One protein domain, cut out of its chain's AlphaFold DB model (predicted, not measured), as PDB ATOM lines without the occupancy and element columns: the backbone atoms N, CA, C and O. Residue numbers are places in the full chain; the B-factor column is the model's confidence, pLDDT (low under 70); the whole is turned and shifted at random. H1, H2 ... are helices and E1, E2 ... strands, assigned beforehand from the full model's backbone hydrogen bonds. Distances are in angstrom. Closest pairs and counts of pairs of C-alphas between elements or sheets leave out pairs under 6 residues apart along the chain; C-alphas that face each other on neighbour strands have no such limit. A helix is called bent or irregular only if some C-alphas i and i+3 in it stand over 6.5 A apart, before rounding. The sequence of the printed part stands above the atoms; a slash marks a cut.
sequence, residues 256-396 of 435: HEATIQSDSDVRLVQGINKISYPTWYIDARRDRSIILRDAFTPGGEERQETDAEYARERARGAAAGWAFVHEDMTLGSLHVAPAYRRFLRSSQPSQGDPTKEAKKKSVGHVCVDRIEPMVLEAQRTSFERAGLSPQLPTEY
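Overview. This is residues 256 to 396 of the 435 residues of an uncharacterized protein of Acaromyces ingoldii (UniProt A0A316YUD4). What shape do these atoms make? A four-stranded sheet stands between the long bent helix H3, which runs over one face and on past the sheet's end, and the short helix H1, which crosses the other face and has the shorter H2 packed on it. The two-stranded ribbon of E5 and E6 leads away from the start of H3, and residues 351 to 356 of its loop stick out. What is it built of? The printed part has 141 residues with three named helices and six named strands, in the order E1 H1 H2 E2 E3 E4 E5 E6 H3; the class is mixed, helices and strands, with 64 residues, under half, in named elements. The larger sheet has the order E1 E2 E3 E4, all antiparallel. How compact is it? It is only just compact, close to loose, with a radius of gyration of the C-alphas of 17.0 A and a flat outline of 54 by 45 by 23 A.

Arrangement. How are the strands joined? E1, residues 256 to 258, and E4, residues 331 to 336, are the edge strands, and E2, residues 289 to 294, and E3, residues 319 to 325, the inner ones. Within hydrogen-bond range are N 258 and O 291 at 3.0 A, N 292 and O 321 at 2.8 A, and N 322 and O 335 at 3.0 A. E2, E3 and E4 form a meander, each strand the antiparallel neighbour of the one before. Where are the short helices? H1, residues 263 to 270, is over E2 and E3 at a height over the sheet of 10.2 A and runs across the strands, at 77 degrees to E2 on the local plane. H2, residues 279 to 283, touches H1, the closest C-alphas being those of Val 266 and Ile 282, 6.2 A apart, and only just grazes the sheet with residues 282 to 283. What follows? E5, residues 344 to 346, and E6, residues 360 to 362, form a hairpin, with N 345 and O 361 at 3.1 A, within hydrogen-bond range. How does the last helix run? H3, residues 363 to 385, was assigned as one helix by its hydrogen bonds but is bent, C-alphas 370 and 373 being 6.6 A apart; its arms are H3a, residues 363 to 370, and H3b, residues 373 to 385. On the opposite face from H1, H3a is over E3 at a height over the sheet of 7.5 A, with the closest C-alphas those of Trp 322 and Cys 367, 6.3 A apart. In H1, H2, H3a and H3b every O i to N i+4 pair is within hydrogen-bond range.

Along the chain. Where does the printed part begin? C-alpha 256, in E1, is at (-13.193, 14.966, -4.620). How long are the longer elements? From first to last C-alpha, E2 spans 16.8 A, E3 18.2 A, E4 14.0 A and H3b 17.9 A. Where does H3 end? C-alpha 385 is at (-20.940, -0.213, 22.404).

Size, cuts and confidence. How large is it? The two C-alphas farthest apart, those of Gly 299 and Ser 389, are 54.3 A apart, and the printed part has no cut. Which links are long? Those from E2 to E3, 24 residues, and from E5 to E6, 13 residues, are long. Where is confidence low? The model's pLDDT is under 70 at residues 298 to 309, 346 to 358 and 394.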
ATOM      1  N   HIS A 256     -12.586  14.340  -5.783       89.06
ATOM      2  CA  HIS A 256     -13.193  14.966  -4.620       89.06
ATOM      3  C   HIS A 256     -13.988  13.895  -3.871       89.06
ATOM      4  O   HIS A 256     -14.988  13.380  -4.379       89.06
ATOM      5  N   GLU A 257     -13.500  13.528  -2.692       90.56
ATOM      6  CA  GLU A 257     -14.111  12.537  -1.813       90.56
ATOM      7  C   GLU A 257     -15.014  13.235  -0.795       90.56
ATOM      8  O   GLU A 257     -14.591  14.157  -0.100       90.56
ATOM      9  N   ALA A 258     -16.264  12.792  -0.716       91.25
ATOM     10  CA  ALA A 258     -17.230  13.258   0.269       91.25
ATOM     11  C   ALA A 258     -18.085  12.089   0.763       91.25
ATOM     12  O   ALA A 258     -18.127  11.027   0.145       91.25
ATOM     13  N   THR A 259     -18.805  12.290   1.859       93.00
ATOM     14  CA  THR A 259     -19.936  11.438   2.235       93.00
ATOM     15  C   THR A 259     -21.185  11.820   1.425       93.00
ATOM     16  O   THR A 259     -21.192  12.817   0.702       93.00
ATOM     17  N   ILE A 260     -22.277  11.060   1.543       91.50
ATOM     18  CA  ILE A 260     -23.609  11.511   1.105       91.50
ATOM     19  C   ILE A 260     -23.980  12.750   1.940       91.50
ATOM     20  O   ILE A 260     -24.172  12.649   3.152       91.50
ATOM     21  N   GLN A 261     -24.088  13.921   1.307       89.50
ATOM     22  CA  GLN A 261     -24.301  15.197   2.007       89.50
ATOM     23  C   GLN A 261     -25.695  15.779   1.772       89.50
ATOM     24  O   GLN A 261     -26.216  16.494   2.627       89.50
ATOM     25  N   SER A 262     -26.323  15.453   0.642       89.19
ATOM     26  CA  SER A 262     -27.569  16.078   0.201       89.19
ATOM     27  C   SER A 262     -28.666  15.068  -0.138       89.19
ATOM     28  O   SER A 262     -28.408  13.907  -0.450       89.19
ATOM     29  N   ASP A 263     -29.917  15.531  -0.184       89.00
ATOM     30  CA  ASP A 263     -31.038  14.723  -0.691       89.00
ATOM     31  C   ASP A 263     -30.870  14.365  -2.173       89.00
ATOM     32  O   ASP A 263     -31.443  13.393  -2.666       89.00
ATOM     33  N   SER A 264     -30.083  15.163  -2.896       88.88
ATOM     34  CA  SER A 264     -29.711  14.895  -4.280       88.88
ATOM     35  C   SER A 264     -28.827  13.648  -4.376       88.88
ATOM     36  O   SER A 264     -29.103  12.768  -5.189       88.88
ATOM     37  N   ASP A 265     -27.845  13.507  -3.480       90.81
ATOM     38  CA  ASP A 265     -27.020  12.299  -3.366       90.81
ATOM     39  C   ASP A 265     -27.859  11.076  -2.974       90.81
ATOM     40  O   ASP A 265     -27.707   9.999  -3.551       90.81
ATOM     41  N   VAL A 266     -28.798  11.240  -2.035       90.56
ATOM     42  CA  VAL A 266     -29.718  10.161  -1.638       90.56
ATOM     43  C   VAL A 266     -30.532   9.672  -2.838       90.56
ATOM     44  O   VAL A 266     -30.626   8.464  -3.066       90.56
ATOM     45  N   ARG A 267     -31.082  10.590  -3.647       88.75
ATOM     46  CA  ARG A 267     -31.818  10.242  -4.875       88.75
ATOM     47  C   ARG A 267     -30.923   9.583  -5.924       88.75
ATOM     48  O   ARG A 267     -31.360   8.625  -6.560       88.75
ATOM     49  N   LEU A 268     -29.685  10.057  -6.078       89.50
ATOM     50  CA  LEU A 268     -28.692   9.456  -6.970       89.50
ATOM     51  C   LEU A 268     -28.434   7.988  -6.598       89.50
ATOM     52  O   LEU A 268     -28.523   7.112  -7.457       89.50
ATOM     53  N   VAL A 269     -28.166   7.707  -5.321       89.88
ATOM     54  CA  VAL A 269     -27.924   6.341  -4.828       89.88
ATOM     55  C   VAL A 269     -29.190   5.485  -4.948       89.88
ATOM     56  O   VAL A 269     -29.132   4.332  -5.384       89.88
ATOM     57  N   GLN A 270     -30.357   6.039  -4.612       88.56
ATOM     58  CA  GLN A 270     -31.637   5.334  -4.692       88.56
ATOM     59  C   GLN A 270     -31.981   4.896  -6.121       88.56
ATOM     60  O   GLN A 270     -32.410   3.758  -6.322       88.56
ATOM     61  N   GLY A 271     -31.796   5.784  -7.103       84.31
ATOM     62  CA  GLY A 271     -32.237   5.579  -8.484       84.31
ATOM     63  C   GLY A 271     -31.469   4.507  -9.261       84.31
ATOM     64  O   GLY A 271     -31.882   4.145 -10.360       84.31
ATOM     65  N   ILE A 272     -30.357   4.005  -8.719       82.81
ATOM     66  CA  ILE A 272     -29.404   3.163  -9.457       82.81
ATOM     67  C   ILE A 272     -29.344   1.724  -8.957       82.81
ATOM     68  O   ILE A 272     -29.004   0.818  -9.721       82.81
ATOM     69  N   ASN A 273     -29.699   1.482  -7.698       72.81
ATOM     70  CA  ASN A 273     -29.726   0.125  -7.179       72.81
ATOM     71  C   ASN A 273     -30.800  -0.704  -7.906       72.81
ATOM     72  O   ASN A 273     -31.957  -0.291  -7.987       72.81
ATOM     73  N   LYS A 274     -30.437  -1.918  -8.363       72.25
ATOM     74  CA  LYS A 274     -31.380  -2.929  -8.908       72.25
ATOM     75  C   LYS A 274     -32.567  -3.147  -7.961       72.25
ATOM     76  O   LYS A 274     -33.675  -3.474  -8.378       72.25
ATOM     77  N   ILE A 275     -32.304  -2.959  -6.671       70.69
ATOM     78  CA  ILE A 275     -33.263  -2.949  -5.581       70.69
ATOM     79  C   ILE A 275     -33.275  -1.535  -5.007       70.69
ATOM     80  O   ILE A 275     -32.347  -1.152  -4.301       70.69
ATOM     81  N   SER A 276     -34.310  -0.751  -5.305       75.19
ATOM     82  CA  SER A 276     -34.426   0.601  -4.757       75.19
ATOM     83  C   SER A 276     -34.576   0.547  -3.238       75.19
ATOM     84  O   SER A 276     -35.621   0.152  -2.711       75.19
ATOM     85  N   TYR A 277     -33.518   0.947  -2.535       82.25
ATOM     86  CA  TYR A 277     -33.577   1.159  -1.098       82.25
ATOM     87  C   TYR A 277     -34.429   2.403  -0.797       82.25
ATOM     88  O   TYR A 277     -34.385   3.385  -1.548       82.25
ATOM     89  N   PRO A 278     -35.224   2.389   0.281       83.06
ATOM     90  CA  PRO A 278     -35.918   3.578   0.757       83.06
ATOM     91  C   PRO A 278     -34.936   4.718   1.045       83.06
ATOM     92  O   PRO A 278     -33.807   4.475   1.470       83.06
ATOM     93  N   THR A 279     -35.359   5.969   0.856       86.25
ATOM     94  CA  THR A 279     -34.492   7.136   1.098       86.25
ATOM     95  C   THR A 279     -33.991   7.174   2.536       86.25
ATOM     96  O   THR A 279     -32.800   7.360   2.740       86.25
ATOM     97  N   TRP A 280     -34.854   6.884   3.516       83.19
ATOM     98  CA  TRP A 280     -34.476   6.794   4.929       83.19
ATOM     99  C   TRP A 280     -33.394   5.734   5.198       83.19
ATOM    100  O   TRP A 280     -32.600   5.883   6.123       83.19
ATOM    101  N   TYR A 281     -33.315   4.669   4.385       84.25
ATOM    102  CA  TYR A 281     -32.292   3.630   4.545       84.25
ATOM    103  C   TYR A 281     -30.926   4.187   4.154       84.25
ATOM    104  O   TYR A 281     -29.939   3.992   4.858       84.25
ATOM    105  N   ILE A 282     -30.869   4.893   3.029       87.88
ATOM    106  CA  ILE A 282     -29.645   5.529   2.540       87.88
ATOM    107  C   ILE A 282     -29.245   6.676   3.481       87.88
ATOM    108  O   ILE A 282     -28.078   6.813   3.836       87.88
ATOM    109  N   ASP A 283     -30.229   7.448   3.940       86.56
ATOM    110  CA  ASP A 283     -30.057   8.600   4.823       86.56
ATOM    111  C   ASP A 283     -29.389   8.242   6.158       86.56
ATOM    112  O   ASP A 283     -28.429   8.884   6.580       86.56
ATOM    113  N   ALA A 284     -29.806   7.132   6.773       83.19
ATOM    114  CA  ALA A 284     -29.239   6.644   8.032       83.19
ATOM    115  C   ALA A 284     -27.759   6.198   7.941       83.19
ATOM    116  O   ALA A 284     -27.192   5.753   8.940       83.19
ATOM    117  N   ARG A 285     -27.155   6.258   6.745       88.75
ATOM    118  CA  ARG A 285     -25.784   5.814   6.441       88.75
ATOM    119  C   ARG A 285     -24.928   6.911   5.813       88.75
ATOM    120  O   ARG A 285     -23.843   6.612   5.317       88.75
ATOM    121  N   ARG A 286     -25.388   8.170   5.821       90.50
ATOM    122  CA  ARG A 286     -24.615   9.305   5.287       90.50
ATOM    123  C   ARG A 286     -23.208   9.353   5.883       90.50
ATOM    124  O   ARG A 286     -22.234   9.438   5.146       90.50
ATOM    125  N   ASP A 287     -23.102   9.204   7.196       88.50
ATOM    126  CA  ASP A 287     -21.853   9.200   7.967       88.50
ATOM    127  C   ASP A 287     -20.895   8.044   7.625       88.50
ATOM    128  O   ASP A 287     -19.694   8.140   7.866       88.50
ATOM    129  N   ARG A 288     -21.414   6.961   7.039       91.81
ATOM    130  CA  ARG A 288     -20.678   5.738   6.688       91.81
ATOM    131  C   ARG A 288     -20.779   5.443   5.198       91.81
ATOM    132  O   ARG A 288     -21.078   4.325   4.772       91.81
ATOM    133  N   SER A 289     -20.560   6.481   4.403       95.19
ATOM    134  CA  SER A 289     -20.626   6.430   2.950       95.19
ATOM    135  C   SER A 289     -19.471   7.180   2.314       95.19
ATOM    136  O   SER A 289     -18.860   8.052   2.926       95.19
ATOM    137  N   ILE A 290     -19.217   6.858   1.055       95.81
ATOM    138  CA  ILE A 290     -18.296   7.583   0.196       95.81
ATOM    139  C   ILE A 290     -18.980   7.893  -1.133       95.81
ATOM    140  O   ILE A 290     -19.703   7.066  -1.693       95.81
ATOM    141  N   ILE A 291     -18.708   9.074  -1.664       94.44
ATOM    142  CA  ILE A 291     -19.020   9.507  -3.018       94.44
ATOM    143  C   ILE A 291     -17.741  10.108  -3.587       94.44
ATOM    144  O   ILE A 291     -17.178  11.056  -3.041       94.44
ATOM    145  N   LEU A 292     -17.298   9.555  -4.710       93.38
ATOM    146  CA  LEU A 292     -16.167  10.059  -5.472       93.38
ATOM    147  C   LEU A 292     -16.691  10.923  -6.611       93.38
ATOM    148  O   LEU A 292     -17.444  10.444  -7.466       93.38
ATOM    149  N   ARG A 293     -16.271  12.186  -6.646       92.12
ATOM    150  CA  ARG A 293     -16.568  13.135  -7.723       92.12
ATOM    151  C   ARG A 293     -15.303  13.453  -8.501       92.12
ATOM    152  O   ARG A 293     -14.216  13.514  -7.935       92.12
ATOM    153  N   ASP A 294     -15.420  13.627  -9.809       90.44
ATOM    154  CA  ASP A 294     -14.256  13.920 -10.650       90.44
ATOM    155  C   ASP A 294     -13.724  15.338 -10.396       90.44
ATOM    156  O   ASP A 294     -14.436  16.317 -10.615       90.44
ATOM    157  N   ALA A 295     -12.464  15.458  -9.974       86.25
ATOM    158  CA  ALA A 295     -11.848  16.753  -9.684       86.25
ATOM    159  C   ALA A 295     -11.107  17.389 -10.879       86.25
ATOM    160  O   ALA A 295     -10.748  18.564 -10.806       86.25
ATOM    161  N   PHE A 296     -10.865  16.651 -11.970       76.12
ATOM    162  CA  PHE A 296      -9.808  16.999 -12.933       76.12
ATOM    163  C   PHE A 296     -10.205  16.994 -14.416       76.12
ATOM    164  O   PHE A 296      -9.400  17.479 -15.202       76.12
ATOM    165  N   THR A 297     -11.366  16.458 -14.838       73.25
ATOM    166  CA  THR A 297     -11.703  16.300 -16.281       73.25
ATOM    167  C   THR A 297     -11.240  17.500 -17.140       73.25
ATOM    168  O   THR A 297     -11.839  18.576 -17.053       73.25
ATOM    169  N   PRO A 298     -10.186  17.341 -17.974       67.62
ATOM    170  CA  PRO A 298      -9.620  18.453 -18.732       67.62
ATOM    171  C   PRO A 298     -10.600  18.955 -19.792       67.62
ATOM    172  O   PRO A 298     -11.069  18.170 -20.615       67.62
ATOM    173  N   GLY A 299     -10.894  20.257 -19.784       63.94
ATOM    174  CA  GLY A 299     -11.778  20.894 -20.769       63.94
ATOM    175  C   GLY A 299     -13.264  20.542 -20.636       63.94
ATOM    176  O   GLY A 299     -14.032  20.878 -21.533       63.94
ATOM    177  N   GLY A 300     -13.674  19.870 -19.555       62.25
ATOM    178  CA  GLY A 300     -15.088  19.651 -19.254       62.25
ATOM    179  C   GLY A 300     -15.737  20.912 -18.687       62.25
ATOM    180  O   GLY A 300     -15.097  21.649 -17.934       62.25
ATOM    181  N   GLU A 301     -17.005  21.145 -19.021       65.94
ATOM    182  CA  GLU A 301     -17.812  22.154 -18.332       65.94
ATOM    183  C   GLU A 301     -17.874  21.822 -16.834       65.94
ATOM    184  O   GLU A 301     -18.048  20.662 -16.438       65.94
ATOM    185  N   GLU A 302     -17.679  22.837 -15.994       67.06
ATOM    186  CA  GLU A 302     -17.841  22.708 -14.550       67.06
ATOM    187  C   GLU A 302     -19.328  22.523 -14.254       67.06
ATOM    188  O   GLU A 302     -20.129  23.436 -14.459       67.06
ATOM    189  N   ARG A 303     -19.713  21.326 -13.802       66.69
ATOM    190  CA  ARG A 303     -21.060  21.119 -13.273       66.69
ATOM    191  C   ARG A 303     -21.101  21.641 -11.849       66.69
ATOM    192  O   ARG A 303     -20.192  21.366 -11.065       66.69
ATOM    193  N   GLN A 304     -22.162  22.368 -11.511       61.53
ATOM    194  CA  GLN A 304     -22.395  22.739 -10.121       61.53
ATOM    195  C   GLN A 304     -22.586  21.456  -9.305       61.53
ATOM    196  O   GLN A 304     -23.269  20.532  -9.742       61.53
ATOM    197  N   GLU A 305     -21.985  21.388  -8.115       55.19
ATOM    198  CA  GLU A 305     -22.058  20.214  -7.227       55.19
ATOM    199  C   GLU A 305     -23.499  19.791  -6.892       55.19
ATOM    200  O   GLU A 305     -23.750  18.640  -6.536       55.19
ATOM    201  N   THR A 306     -24.459  20.704  -7.055       53.22
ATOM    202  CA  THR A 306     -25.894  20.483  -6.854       53.22
ATOM    203  C   THR A 306     -26.552  19.623  -7.935       53.22
ATOM    204  O   THR A 306     -27.612  19.039  -7.680       53.22
ATOM    205  N   ASP A 307     -25.922  19.482  -9.104       56.53
ATOM    206  CA  ASP A 307     -26.408  18.663 -10.216       56.53
ATOM    207  C   ASP A 307     -26.040  17.194  -9.975       56.53
ATOM    208  O   ASP A 307     -25.244  16.589 -10.698       56.53
ATOM    209  N   ALA A 308     -26.628  16.579  -8.944       57.81
ATOM    210  CA  ALA A 308     -26.488  15.146  -8.655       57.81
ATOM    211  C   ALA A 308     -27.206  14.249  -9.685       57.81
ATOM    212  O   ALA A 308     -27.678  13.155  -9.368       57.81
ATOM    213  N   GLU A 309     -27.309  14.701 -10.934       66.75
ATOM    214  CA  GLU A 309     -27.747  13.859 -12.028       66.75
ATOM    215  C   GLU A 309     -26.719  12.756 -12.277       66.75
ATOM    216  O   GLU A 309     -25.503  12.964 -12.274       66.75
ATOM    217  N   TYR A 310     -27.231  11.554 -12.522       75.62
ATOM    218  CA  TYR A 310     -26.424  10.394 -12.853       75.62
ATOM    219  C   TYR A 310     -25.510  10.686 -14.049       75.62
ATOM    220  O   TYR A 310     -25.983  10.939 -15.162       75.62
ATOM    221  N   ALA A 311     -24.197  10.641 -13.818       73.44
ATOM    222  CA  ALA A 311     -23.200  11.036 -14.803       73.44
ATOM    223  C   ALA A 311     -23.261  10.143 -16.055       73.44
ATOM    224  O   ALA A 311     -22.849   8.977 -16.043       73.44
ATOM    225  N   ARG A 312     -23.775  10.703 -17.157       81.69
ATOM    226  CA  ARG A 312     -23.763  10.074 -18.492       81.69
ATOM    227  C   ARG A 312     -22.445  10.297 -19.227       81.69
ATOM    228  O   ARG A 312     -22.060   9.483 -20.058       81.69
ATOM    229  N   GLU A 313     -21.751  11.370 -18.874       85.50
ATOM    230  CA  GLU A 313     -20.470  11.785 -19.432       85.50
ATOM    231  C   GLU A 313     -19.526  12.175 -18.292       85.50
ATOM    232  O   GLU A 313     -19.963  12.398 -17.160       85.50
ATOM    233  N   ARG A 314     -18.224  12.222 -18.582       87.25
ATOM    234  CA  ARG A 314     -17.230  12.671 -17.605       87.25
ATOM    235  C   ARG A 314     -17.207  14.194 -17.588       87.25
ATOM    236  O   ARG A 314     -17.006  14.804 -18.632       87.25
ATOM    237  N   ALA A 315     -17.393  14.778 -16.414       87.50
ATOM    238  CA  ALA A 315     -17.324  16.216 -16.192       87.50
ATOM    239  C   ALA A 315     -16.801  16.482 -14.781       87.50
ATOM    240  O   ALA A 315     -16.962  15.647 -13.888       87.50
ATOM    241  N   ARG A 316     -16.185  17.646 -14.567       86.81
ATOM    242  CA  ARG A 316     -15.739  18.052 -13.231       86.81
ATOM    243  C   ARG A 316     -16.954  18.184 -12.302       86.81
ATOM    244  O   ARG A 316     -17.982  18.713 -12.716       86.81
ATOM    245  N   GLY A 317     -16.849  17.654 -11.085       86.38
ATOM    246  CA  GLY A 317     -17.925  17.601 -10.086       86.38
ATOM    247  C   GLY A 317     -18.900  16.424 -10.246       86.38
ATOM    248  O   GLY A 317     -19.643  16.098  -9.314       86.38
ATOM    249  N   ALA A 318     -18.882  15.724 -11.387       88.75
ATOM    250  CA  ALA A 318     -19.784  14.604 -11.633       88.75
ATOM    251  C   ALA A 318     -19.467  13.408 -10.719       88.75
ATOM    252  O   ALA A 318     -18.301  13.064 -10.509       88.75
ATOM    253  N   ALA A 319     -20.509  12.752 -10.197       91.12
ATOM    254  CA  ALA A 319     -20.369  11.558  -9.367       91.12
ATOM    255  C   ALA A 319     -19.859  10.373 -10.204       91.12
ATOM    256  O   ALA A 319     -20.549   9.867 -11.092       91.12
ATOM    257  N   ALA A 320     -18.643   9.924  -9.906       92.75
ATOM    258  CA  ALA A 320     -17.960   8.846 -10.606       92.75
ATOM    259  C   ALA A 320     -18.253   7.470  -9.994       92.75
ATOM    260  O   ALA A 320     -18.359   6.475 -10.718       92.75
ATOM    261  N   GLY A 321     -18.404   7.402  -8.672       94.19
ATOM    262  CA  GLY A 321     -18.729   6.174  -7.955       94.19
ATOM    263  C   GLY A 321     -19.038   6.425  -6.487       94.19
ATOM    264  O   GLY A 321     -18.785   7.513  -5.975       94.19
ATOM    265  N   TRP A 322     -19.616   5.428  -5.829       95.38
ATOM    266  CA  TRP A 322     -19.970   5.484  -4.412       95.38
ATOM    267  C   TRP A 322     -20.028   4.085  -3.803       95.38
ATOM    268  O   TRP A 322     -20.033   3.078  -4.519       95.38
ATOM    269  N   ALA A 323     -20.058   4.050  -2.478       96.00
ATOM    270  CA  ALA A 323     -20.350   2.885  -1.654       96.00
ATOM    271  C   ALA A 323     -20.810   3.368  -0.269       96.00
ATOM    272  O   ALA A 323     -20.525   4.501   0.124       96.00
ATOM    273  N   PHE A 324     -21.501   2.524   0.488       94.69
ATOM    274  CA  PHE A 324     -21.809   2.788   1.894       94.69
ATOM    275  C   PHE A 324     -21.776   1.500   2.715       94.69
ATOM    276  O   PHE A 324     -21.821   0.405   2.164       94.69
ATOM    277  N   VAL A 325     -21.713   1.616   4.037       92.94
ATOM    278  CA  VAL A 325     -21.765   0.465   4.947       92.94
ATOM    279  C   VAL A 325     -23.218  -0.006   5.099       92.94
ATOM    280  O   VAL A 325     -24.084   0.758   5.538       92.94
ATOM    281  N   HIS A 326     -23.521  -1.251   4.718       89.50
ATOM    282  CA  HIS A 326     -24.849  -1.840   4.928       89.50
ATOM    283  C   HIS A 326     -25.175  -1.989   6.421       89.50
ATOM    284  O   HIS A 326     -24.340  -1.809   7.300       89.50
ATOM    285  N   GLU A 327     -26.439  -2.301   6.716       85.06
ATOM    286  CA  GLU A 327     -26.888  -2.546   8.091       85.06
ATOM    287  C   GLU A 327     -26.097  -3.629   8.822       85.06
ATOM    288  O   GLU A 327     -25.777  -3.476   9.992       85.06
ATOM    289  N   ASP A 328     -25.758  -4.698   8.112       86.00
ATOM    290  CA  ASP A 328     -24.979  -5.819   8.620       86.00
ATOM    291  C   ASP A 328     -23.463  -5.551   8.568       86.00
ATOM    292  O   ASP A 328     -22.657  -6.479   8.627       86.00
ATOM    293  N   MET A 329     -23.065  -4.277   8.488       91.44
ATOM    294  CA  MET A 329     -21.670  -3.842   8.488       91.44
ATOM    295  C   MET A 329     -20.855  -4.504   7.371       91.44
ATOM    296  O   MET A 329     -19.715  -4.915   7.573       91.44
ATOM    297  N   THR A 330     -21.460  -4.630   6.191       91.88
ATOM    298  CA  THR A 330     -20.828  -5.144   4.970       91.88
ATOM    299  C   THR A 330     -20.681  -4.033   3.929       91.88
ATOM    300  O   THR A 330     -21.237  -2.938   4.078       91.88
ATOM    301  N   LEU A 331     -19.921  -4.295   2.862       94.00
ATOM    302  CA  LEU A 331     -19.849  -3.406   1.708       94.00
ATOM    303  C   LEU A 331     -21.213  -3.307   1.026       94.00
ATOM    304  O   LEU A 331     -21.711  -4.290   0.479       94.00
ATOM    305  N   GLY A 332     -21.772  -2.101   0.988       91.12
ATOM    306  CA  GLY A 332     -23.053  -1.822   0.362       91.12
ATOM    307  C   GLY A 332     -23.015  -0.876  -0.818       91.12
ATOM    308  O   GLY A 332     -22.214   0.055  -0.883       91.12
ATOM    309  N   SER A 333     -23.927  -1.136  -1.758       90.69
ATOM    310  CA  SER A 333     -24.199  -0.309  -2.943       90.69
ATOM    311  C   SER A 333     -22.935   0.180  -3.664       90.69
ATOM    312  O   SER A 333     -22.857   1.336  -4.081       90.69
ATOM    313  N   LEU A 334     -21.927  -0.687  -3.813       94.62
ATOM    314  CA  LEU A 334     -20.745  -0.343  -4.594       94.62
ATOM    315  C   LEU A 334     -21.162  -0.102  -6.047       94.62
ATOM    316  O   LEU A 334     -21.574  -1.026  -6.751       94.62
ATOM    317  N   HIS A 335     -21.001   1.129  -6.519       94.19
ATOM    318  CA  HIS A 335     -21.363   1.496  -7.881       94.19
ATOM    319  C   HIS A 335     -20.314   2.382  -8.539       94.19
ATOM    320  O   HIS A 335     -19.679   3.225  -7.909       94.19
ATOM    321  N   VAL A 336     -20.176   2.209  -9.854       94.38
ATOM    322  CA  VAL A 336     -19.371   3.072 -10.722       94.38
ATOM    323  C   VAL A 336     -20.236   3.535 -11.888       94.38
ATOM    324  O   VAL A 336     -20.770   2.714 -12.654       94.38
ATOM    325  N   ALA A 337     -20.343   4.855 -12.037       92.38
ATOM    326  CA  ALA A 337     -21.090   5.488 -13.111       92.38
ATOM    327  C   ALA A 337     -20.550   5.034 -14.487       92.38
ATOM    328  O   ALA A 337     -19.335   4.899 -14.654       92.38
ATOM    329  N   PRO A 338     -21.411   4.779 -15.493       91.25
ATOM    330  CA  PRO A 338     -21.021   4.202 -16.777       91.25
ATOM    331  C   PRO A 338     -19.874   4.938 -17.468       91.25
ATOM    332  O   PRO A 338     -18.949   4.280 -17.938       91.25
ATOM    333  N   ALA A 339     -19.885   6.275 -17.438       90.88
ATOM    334  CA  ALA A 339     -18.840   7.125 -18.016       90.88
ATOM    335  C   ALA A 339     -17.448   6.928 -17.379       90.88
ATOM    336  O   ALA A 339     -16.429   7.275 -17.978       90.88
ATOM    337  N   TYR A 340     -17.402   6.346 -16.179       92.56
ATOM    338  CA  TYR A 340     -16.201   6.109 -15.380       92.56
ATOM    339  C   TYR A 340     -15.834   4.622 -15.268       92.56
ATOM    340  O   TYR A 340     -14.801   4.265 -14.694       92.56
ATOM    341  N   ARG A 341     -16.636   3.713 -15.837       90.88
ATOM    342  CA  ARG A 341     -16.297   2.284 -15.859       90.88
ATOM    343  C   ARG A 341     -15.045   2.067 -16.699       90.88
ATOM    344  O   ARG A 341     -14.919   2.603 -17.794       90.88
ATOM    345  N   ARG A 342     -14.122   1.240 -16.192       87.56
ATOM    346  CA  ARG A 342     -12.800   0.964 -16.800       87.56
ATOM    347  C   ARG A 342     -11.877   2.182 -16.901       87.56
ATOM    348  O   ARG A 342     -10.766   2.039 -17.404       87.56
ATOM    349  N   PHE A 343     -12.294   3.345 -16.409       85.88
ATOM    350  CA  PHE A 343     -11.414   4.491 -16.293       85.88
ATOM    351  C   PHE A 343     -10.392   4.218 -15.189       85.88
ATOM    352  O   PHE A 343     -10.747   3.825 -14.074       85.88
ATOM    353  N   LEU A 344      -9.119   4.365 -15.543       84.56
ATOM    354  CA  LEU A 344      -7.984   4.118 -14.669       84.56
ATOM    355  C   LEU A 344      -7.225   5.428 -14.505       84.56
ATOM    356  O   LEU A 344      -6.833   6.025 -15.511       84.56
ATOM    357  N   ARG A 345      -6.988   5.844 -13.262       78.88
ATOM    358  CA  ARG A 345      -6.089   6.960 -12.964       78.88
ATOM    359  C   ARG A 345      -4.838   6.463 -12.270       78.88
ATOM    360  O   ARG A 345      -4.851   5.440 -11.588       78.88
ATOM    361  N   SER A 346      -3.741   7.140 -12.573       69.12
ATOM    362  CA  SER A 346      -2.440   6.842 -11.999       69.12
ATOM    363  C   SER A 346      -2.432   7.381 -10.579       69.12
ATOM    364  O   SER A 346      -2.483   8.594 -10.424       69.12
ATOM    365  N   SER A 347      -2.316   6.519  -9.566       65.12
ATOM    366  CA  SER A 347      -1.895   7.017  -8.255       65.12
ATOM    367  C   SER A 347      -0.503   7.633  -8.420       65.12
ATOM    368  O   SER A 347       0.271   7.158  -9.260       65.12
ATOM    369  N   GLN A 348      -0.149   8.684  -7.681       59.44
ATOM    370  CA  GLN A 348       1.238   9.154  -7.724       59.44
ATOM    371  C   GLN A 348       2.180   7.997  -7.337       59.44
ATOM    372  O   GLN A 348       1.807   7.146  -6.521       59.44
ATOM    373  N   PRO A 349       3.370   7.890  -7.953       55.91
ATOM    374  CA  PRO A 349       4.378   6.971  -7.454       55.91
ATOM    375  C   PRO A 349       4.675   7.354  -6.002       55.91
ATOM    376  O   PRO A 349       4.984   8.513  -5.725       55.91
ATOM    377  N   SER A 350       4.546   6.395  -5.078       55.38
ATOM    378  CA  SER A 350       4.935   6.584  -3.677       55.38
ATOM    379  C   SER A 350       6.339   7.183  -3.657       55.38
ATOM    380  O   SER A 350       7.225   6.627  -4.315       55.38
ATOM    381  N   GLN A 351       6.551   8.281  -2.926       58.09
ATOM    382  CA  GLN A 351       7.784   9.087  -2.947       58.09
ATOM    383  C   GLN A 351       9.096   8.324  -2.630       58.09
ATOM    384  O   GLN A 351      10.166   8.923  -2.655       58.09
ATOM    385  N   GLY A 352       9.053   7.017  -2.360       58.88
ATOM    386  CA  GLY A 352      10.210   6.196  -2.001       58.88
ATOM    387  C   GLY A 352      10.850   5.349  -3.108       58.88
ATOM    388  O   GLY A 352      11.928   4.817  -2.858       58.88
ATOM    389  N   ASP A 353      10.251   5.177  -4.297       64.06
ATOM    390  CA  ASP A 353      10.839   4.292  -5.323       64.06
ATOM    391  C   ASP A 353      10.475   4.688  -6.773       64.06
ATOM    392  O   ASP A 353       9.400   4.327  -7.261       64.06
ATOM    393  N   PRO A 354      11.362   5.390  -7.505       60.66
ATOM    394  CA  PRO A 354      11.126   5.782  -8.896       60.66
ATOM    395  C   PRO A 354      11.109   4.598  -9.879       60.66
ATOM    396  O   PRO A 354      10.788   4.794 -11.050       60.66
ATOM    397  N   THR A 355      11.451   3.380  -9.435       65.69
ATOM    398  CA  THR A 355      11.388   2.168 -10.268       65.69
ATOM    399  C   THR A 355      10.038   1.456 -10.196       65.69
ATOM    400  O   THR A 355       9.736   0.624 -11.055       65.69
ATOM    401  N   LYS A 356       9.187   1.796  -9.219       65.94
ATOM    402  CA  LYS A 356       7.830   1.256  -9.130       65.94
ATOM    403  C   LYS A 356       6.897   2.071 -10.011       65.94
ATOM    404  O   LYS A 356       6.560   3.211  -9.698       65.94
ATOM    405  N   GLU A 357       6.445   1.459 -11.105       61.88
ATOM    406  CA  GLU A 357       5.367   2.024 -11.913       61.88
ATOM    407  C   GLU A 357       4.160   2.356 -11.030       61.88
ATOM    408  O   GLU A 357       3.703   1.544 -10.217       61.88
ATOM    409  N   ALA A 358       3.633   3.565 -11.212       67.06
ATOM    410  CA  ALA A 358       2.418   4.004 -10.560       67.06
ATOM    411  C   ALA A 358       1.275   3.010 -10.822       67.06
ATOM    412  O   ALA A 358       0.852   2.792 -11.964       67.06
ATOM    413  N   LYS A 359       0.750   2.407  -9.751       74.69
ATOM    414  CA  LYS A 359      -0.377   1.480  -9.854       74.69
ATOM    415  C   LYS A 359      -1.623   2.258 -10.255       74.69
ATOM    416  O   LYS A 359      -2.172   3.033  -9.481       74.69
ATOM    417  N   LYS A 360      -2.119   2.021 -11.467       82.31
ATOM    418  CA  LYS A 360      -3.382   2.626 -11.887       82.31
ATOM    419  C   LYS A 360      -4.555   1.956 -11.172       82.31
ATOM    420  O   LYS A 360      -4.754   0.747 -11.323       82.31
ATOM    421  N   LYS A 361      -5.359   2.731 -10.445       87.56
ATOM    422  CA  LYS A 361      -6.574   2.252  -9.771       87.56
ATOM    423  C   LYS A 361      -7.814   2.646 -10.573       87.56
ATOM    424  O   LYS A 361      -7.857   3.701 -11.207       87.56
ATOM    425  N   SER A 362      -8.825   1.774 -10.586       92.75
ATOM    426  CA  SER A 362     -10.149   2.134 -11.112       92.75
ATOM    427  C   SER A 362     -10.985   2.796 -10.023       92.75
ATOM    428  O   SER A 362     -10.754   2.526  -8.850       92.75
ATOM    429  N   VAL A 363     -12.021   3.552 -10.399       93.31
ATOM    430  CA  VAL A 363     -12.955   4.175  -9.434       93.31
ATOM    431  C   VAL A 363     -13.481   3.162  -8.415       93.31
ATOM    432  O   VAL A 363     -13.413   3.403  -7.222       93.31
ATOM    433  N   GLY A 364     -13.894   1.972  -8.869       94.88
ATOM    434  CA  GLY A 364     -14.320   0.903  -7.962       94.88
ATOM    435  C   GLY A 364     -13.242   0.449  -6.965       94.88
ATOM    436  O   GLY A 364     -13.578   0.186  -5.819       94.88
ATOM    437  N   HIS A 365     -11.959   0.389  -7.358       93.38
ATOM    438  CA  HIS A 365     -10.877   0.059  -6.412       93.38
ATOM    439  C   HIS A 365     -10.730   1.160  -5.362       93.38
ATOM    440  O   HIS A 365     -10.605   0.853  -4.185       93.38
ATOM    441  N   VAL A 366     -10.783   2.430  -5.784       92.44
ATOM    442  CA  VAL A 366     -10.726   3.569  -4.859       92.44
ATOM    443  C   VAL A 366     -11.906   3.511  -3.889       92.44
ATOM    444  O   VAL A 366     -11.694   3.627  -2.690       92.44
ATOM    445  N   CYS A 367     -13.125   3.230  -4.370       94.75
ATOM    446  CA  CYS A 367     -14.277   3.068  -3.487       94.75
ATOM    447  C   CYS A 367     -14.050   1.976  -2.433       94.75
ATOM    448  O   CYS A 367     -14.273   2.201  -1.250       94.75
ATOM    449  N   VAL A 368     -13.585   0.799  -2.858       94.50
ATOM    450  CA  VAL A 368     -13.318  -0.341  -1.969       94.50
ATOM    451  C   VAL A 368     -12.238  -0.005  -0.931       94.50
ATOM    452  O   VAL A 368     -12.423  -0.300   0.244       94.50
ATOM    453  N   ASP A 369     -11.151   0.656  -1.334       90.69
ATOM    454  CA  ASP A 369     -10.073   1.062  -0.422       90.69
ATOM    455  C   ASP A 369     -10.531   2.109   0.610       90.69
ATOM    456  O   ASP A 369     -10.052   2.103   1.741       90.69
ATOM    457  N   ARG A 370     -11.451   3.009   0.237       91.19
ATOM    458  CA  ARG A 370     -11.947   4.076   1.124       91.19
ATOM    459  C   ARG A 370     -13.046   3.616   2.074       91.19
ATOM    460  O   ARG A 370     -13.096   4.076   3.210       91.19
ATOM    461  N   ILE A 371     -13.914   2.706   1.634       94.81
ATOM    462  CA  ILE A 371     -15.028   2.216   2.455       94.81
ATOM    463  C   ILE A 371     -14.602   1.118   3.435       94.81
ATOM    464  O   ILE A 371     -15.243   0.958   4.471       94.81
ATOM    465  N   GLU A 372     -13.524   0.377   3.150       93.06
ATOM    466  CA  GLU A 372     -13.049  -0.703   4.026       93.06
ATOM    467  C   GLU A 372     -12.793  -0.233   5.467       93.06
ATOM    468  O   GLU A 372     -13.400  -0.812   6.369       93.06
ATOM    469  N   PRO A 373     -12.004   0.831   5.734       91.38
ATOM    470  CA  PRO A 373     -11.799   1.303   7.102       91.38
ATOM    471  C   PRO A 373     -13.107   1.666   7.813       91.38
ATOM    472  O   PRO A 373     -13.234   1.423   9.008       91.38
ATOM    473  N   MET A 374     -14.096   2.198   7.084       93.38
ATOM    474  CA  MET A 374     -15.406   2.540   7.650       93.38
ATOM    475  C   MET A 374     -16.203   1.290   8.036       93.38
ATOM    476  O   MET A 374     -16.884   1.293   9.060       93.38
ATOM    477  N   VAL A 375     -16.115   0.216   7.242       92.75
ATOM    478  CA  VAL A 375     -16.728  -1.081   7.568       92.75
ATOM    479  C   VAL A 375     -16.096  -1.675   8.826       92.75
ATOM    480  O   VAL A 375     -16.817  -2.069   9.743       92.75
ATOM    481  N   LEU A 376     -14.763  -1.715   8.888       91.06
ATOM    482  CA  LEU A 376     -14.041  -2.288  10.028       91.06
ATOM    483  C   LEU A 376     -14.293  -1.485  11.311       91.06
ATOM    484  O   LEU A 376     -14.551  -2.068  12.363       91.06
ATOM    485  N   GLU A 377     -14.311  -0.156  11.213       90.25
ATOM    486  CA  GLU A 377     -14.643   0.715  12.340       90.25
ATOM    487  C   GLU A 377     -16.090   0.526  12.806       90.25
ATOM    488  O   GLU A 377     -16.343   0.423  14.005       90.25
ATOM    489  N   ALA A 378     -17.048   0.395  11.882       90.69
ATOM    490  CA  ALA A 378     -18.441   0.128  12.238       90.69
ATOM    491  C   ALA A 378     -18.593  -1.181  13.033       90.69
ATOM    492  O   ALA A 378     -19.382  -1.222  13.979       90.69
ATOM    493  N   GLN A 379     -17.823  -2.215  12.676       90.75
ATOM    494  CA  GLN A 379     -17.780  -3.480  13.412       90.75
ATOM    495  C   GLN A 379     -17.172  -3.284  14.796       90.75
ATOM    496  O   GLN A 379     -17.832  -3.601  15.785       90.75
ATOM    497  N   ARG A 380     -15.986  -2.681  14.896       90.44
ATOM    498  CA  ARG A 380     -15.321  -2.406  16.179       90.44
ATOM    499  C   ARG A 380     -16.203  -1.600  17.136       90.44
ATOM    500  O   ARG A 380     -16.457  -2.048  18.254       90.44
ATOM    501  N   THR A 381     -16.752  -0.485  16.657       89.38
ATOM    502  CA  THR A 381     -17.677   0.373  17.408       89.38
ATOM    503  C   THR A 381     -18.909  -0.409  17.888       89.38
ATOM    504  O   THR A 381     -19.364  -0.202  19.012       89.38
ATOM    505  N   SER A 382     -19.460  -1.325  17.077       91.62
ATOM    506  CA  SER A 382     -20.624  -2.128  17.489       91.62
ATOM    507  C   SER A 382     -20.313  -3.064  18.662       91.62
ATOM    508  O   SER A 382     -21.122  -3.168  19.583       91.62
ATOM    509  N   PHE A 383     -19.133  -3.694  18.668       91.75
ATOM    510  CA  PHE A 383     -18.687  -4.565  19.758       91.75
ATOM    511  C   PHE A 383     -18.415  -3.767  21.034       91.75
ATOM    512  O   PHE A 383     -18.869  -4.160  22.109       91.75
ATOM    513  N   GLU A 384     -17.724  -2.631  20.909       88.88
ATOM    514  CA  GLU A 384     -17.426  -1.743  22.035       88.88
ATOM    515  C   GLU A 384     -18.713  -1.238  22.696       88.88
ATOM    516  O   GLU A 384     -18.889  -1.373  23.907       88.88
ATOM    517  N   ARG A 385     -19.659  -0.730  21.900       89.06
ATOM    518  CA  ARG A 385     -20.940  -0.213  22.404       89.06
ATOM    519  C   ARG A 385     -21.846  -1.303  22.958       89.06
ATOM    520  O   ARG A 385     -22.570  -1.054  23.916       89.06
ATOM    521  N   ALA A 386     -21.783  -2.518  22.418       89.31
ATOM    522  CA  ALA A 386     -22.444  -3.672  23.020       89.31
ATOM    523  C   ALA A 386     -21.761  -4.130  24.328       89.31
ATOM    524  O   ALA A 386     -22.293  -4.995  25.023       89.31
ATOM    525  N   GLY A 387     -20.604  -3.566  24.694       88.06
ATOM    526  CA  GLY A 387     -19.842  -3.949  25.880       88.06
ATOM    527  C   GLY A 387     -19.317  -5.379  25.789       88.06
ATOM    528  O   GLY A 387     -19.390  -6.107  26.777       88.06
ATOM    529  N   LEU A 388     -18.895  -5.808  24.598       89.12
ATOM    530  CA  LEU A 388     -18.346  -7.140  24.342       89.12
ATOM    531  C   LEU A 388     -16.818  -7.136  24.464       89.12
ATOM    532  O   LEU A 388     -16.166  -6.105  24.298       89.12
ATOM    533  N   SER A 389     -16.235  -8.308  24.732       81.81
ATOM    534  CA  SER A 389     -14.782  -8.451  24.864       81.81
ATOM    535  C   SER A 389     -14.043  -8.036  23.579       81.81
ATOM    536  O   SER A 389     -14.379  -8.534  22.500       81.81
ATOM    537  N   PRO A 390     -12.971  -7.224  23.676       78.38
ATOM    538  CA  PRO A 390     -12.149  -6.839  22.525       78.38
ATOM    539  C   PRO A 390     -11.328  -8.005  21.947       78.38
ATOM    540  O   PRO A 390     -10.669  -7.847  20.926       78.38
ATOM    541  N   GLN A 391     -11.327  -9.169  22.607       79.31
ATOM    542  CA  GLN A 391     -10.597 -10.366  22.174       79.31
ATOM    543  C   GLN A 391     -11.368 -11.191  21.135       79.31
ATOM    544  O   GLN A 391     -10.794 -12.086  20.515       79.31
ATOM    545  N   LEU A 392     -12.667 -10.928  20.956       77.56
ATOM    546  CA  LEU A 392     -13.457 -11.586  19.921       77.56
ATOM    547  C   LEU A 392     -12.986 -11.113  18.537       77.56
ATOM    548  O   LEU A 392     -12.669  -9.937  18.377       77.56
ATOM    549  N   PRO A 393     -12.940 -11.987  17.517       73.06
ATOM    550  CA  PRO A 393     -12.583 -11.570  16.166       73.06
ATOM    551  C   PRO A 393     -13.698 -10.684  15.599       73.06
ATOM    552  O   PRO A 393     -14.771 -11.139  15.188       73.06
ATOM    553  N   THR A 394     -13.439  -9.384  15.614       68.25
ATOM    554  CA  THR A 394     -14.430  -8.357  15.299       68.25
ATOM    555  C   THR A 394     -14.493  -8.049  13.809       68.25
ATOM    556  O   THR A 394     -15.585  -7.838  13.288       68.25
ATOM    557  N   GLU A 395     -13.354  -8.079  13.118       80.69
ATOM    558  CA  GLU A 395     -13.139  -7.331  11.876       80.69
ATOM    559  C   GLU A 395     -13.083  -8.200  10.616       80.69
ATOM    560  O   GLU A 395     -12.168  -9.001  10.431       80.69
ATOM    561  N   TYR A 396     -14.039  -7.977   9.711       85.25
ATOM    562  CA  TYR A 396     -14.120  -8.606   8.398       85.25
ATOM    563  C   TYR A 396     -14.618  -7.639   7.331       85.25
ATOM    564  O   TYR A 396     -15.592  -6.924   7.536       85.25
TER     565      TYR A 396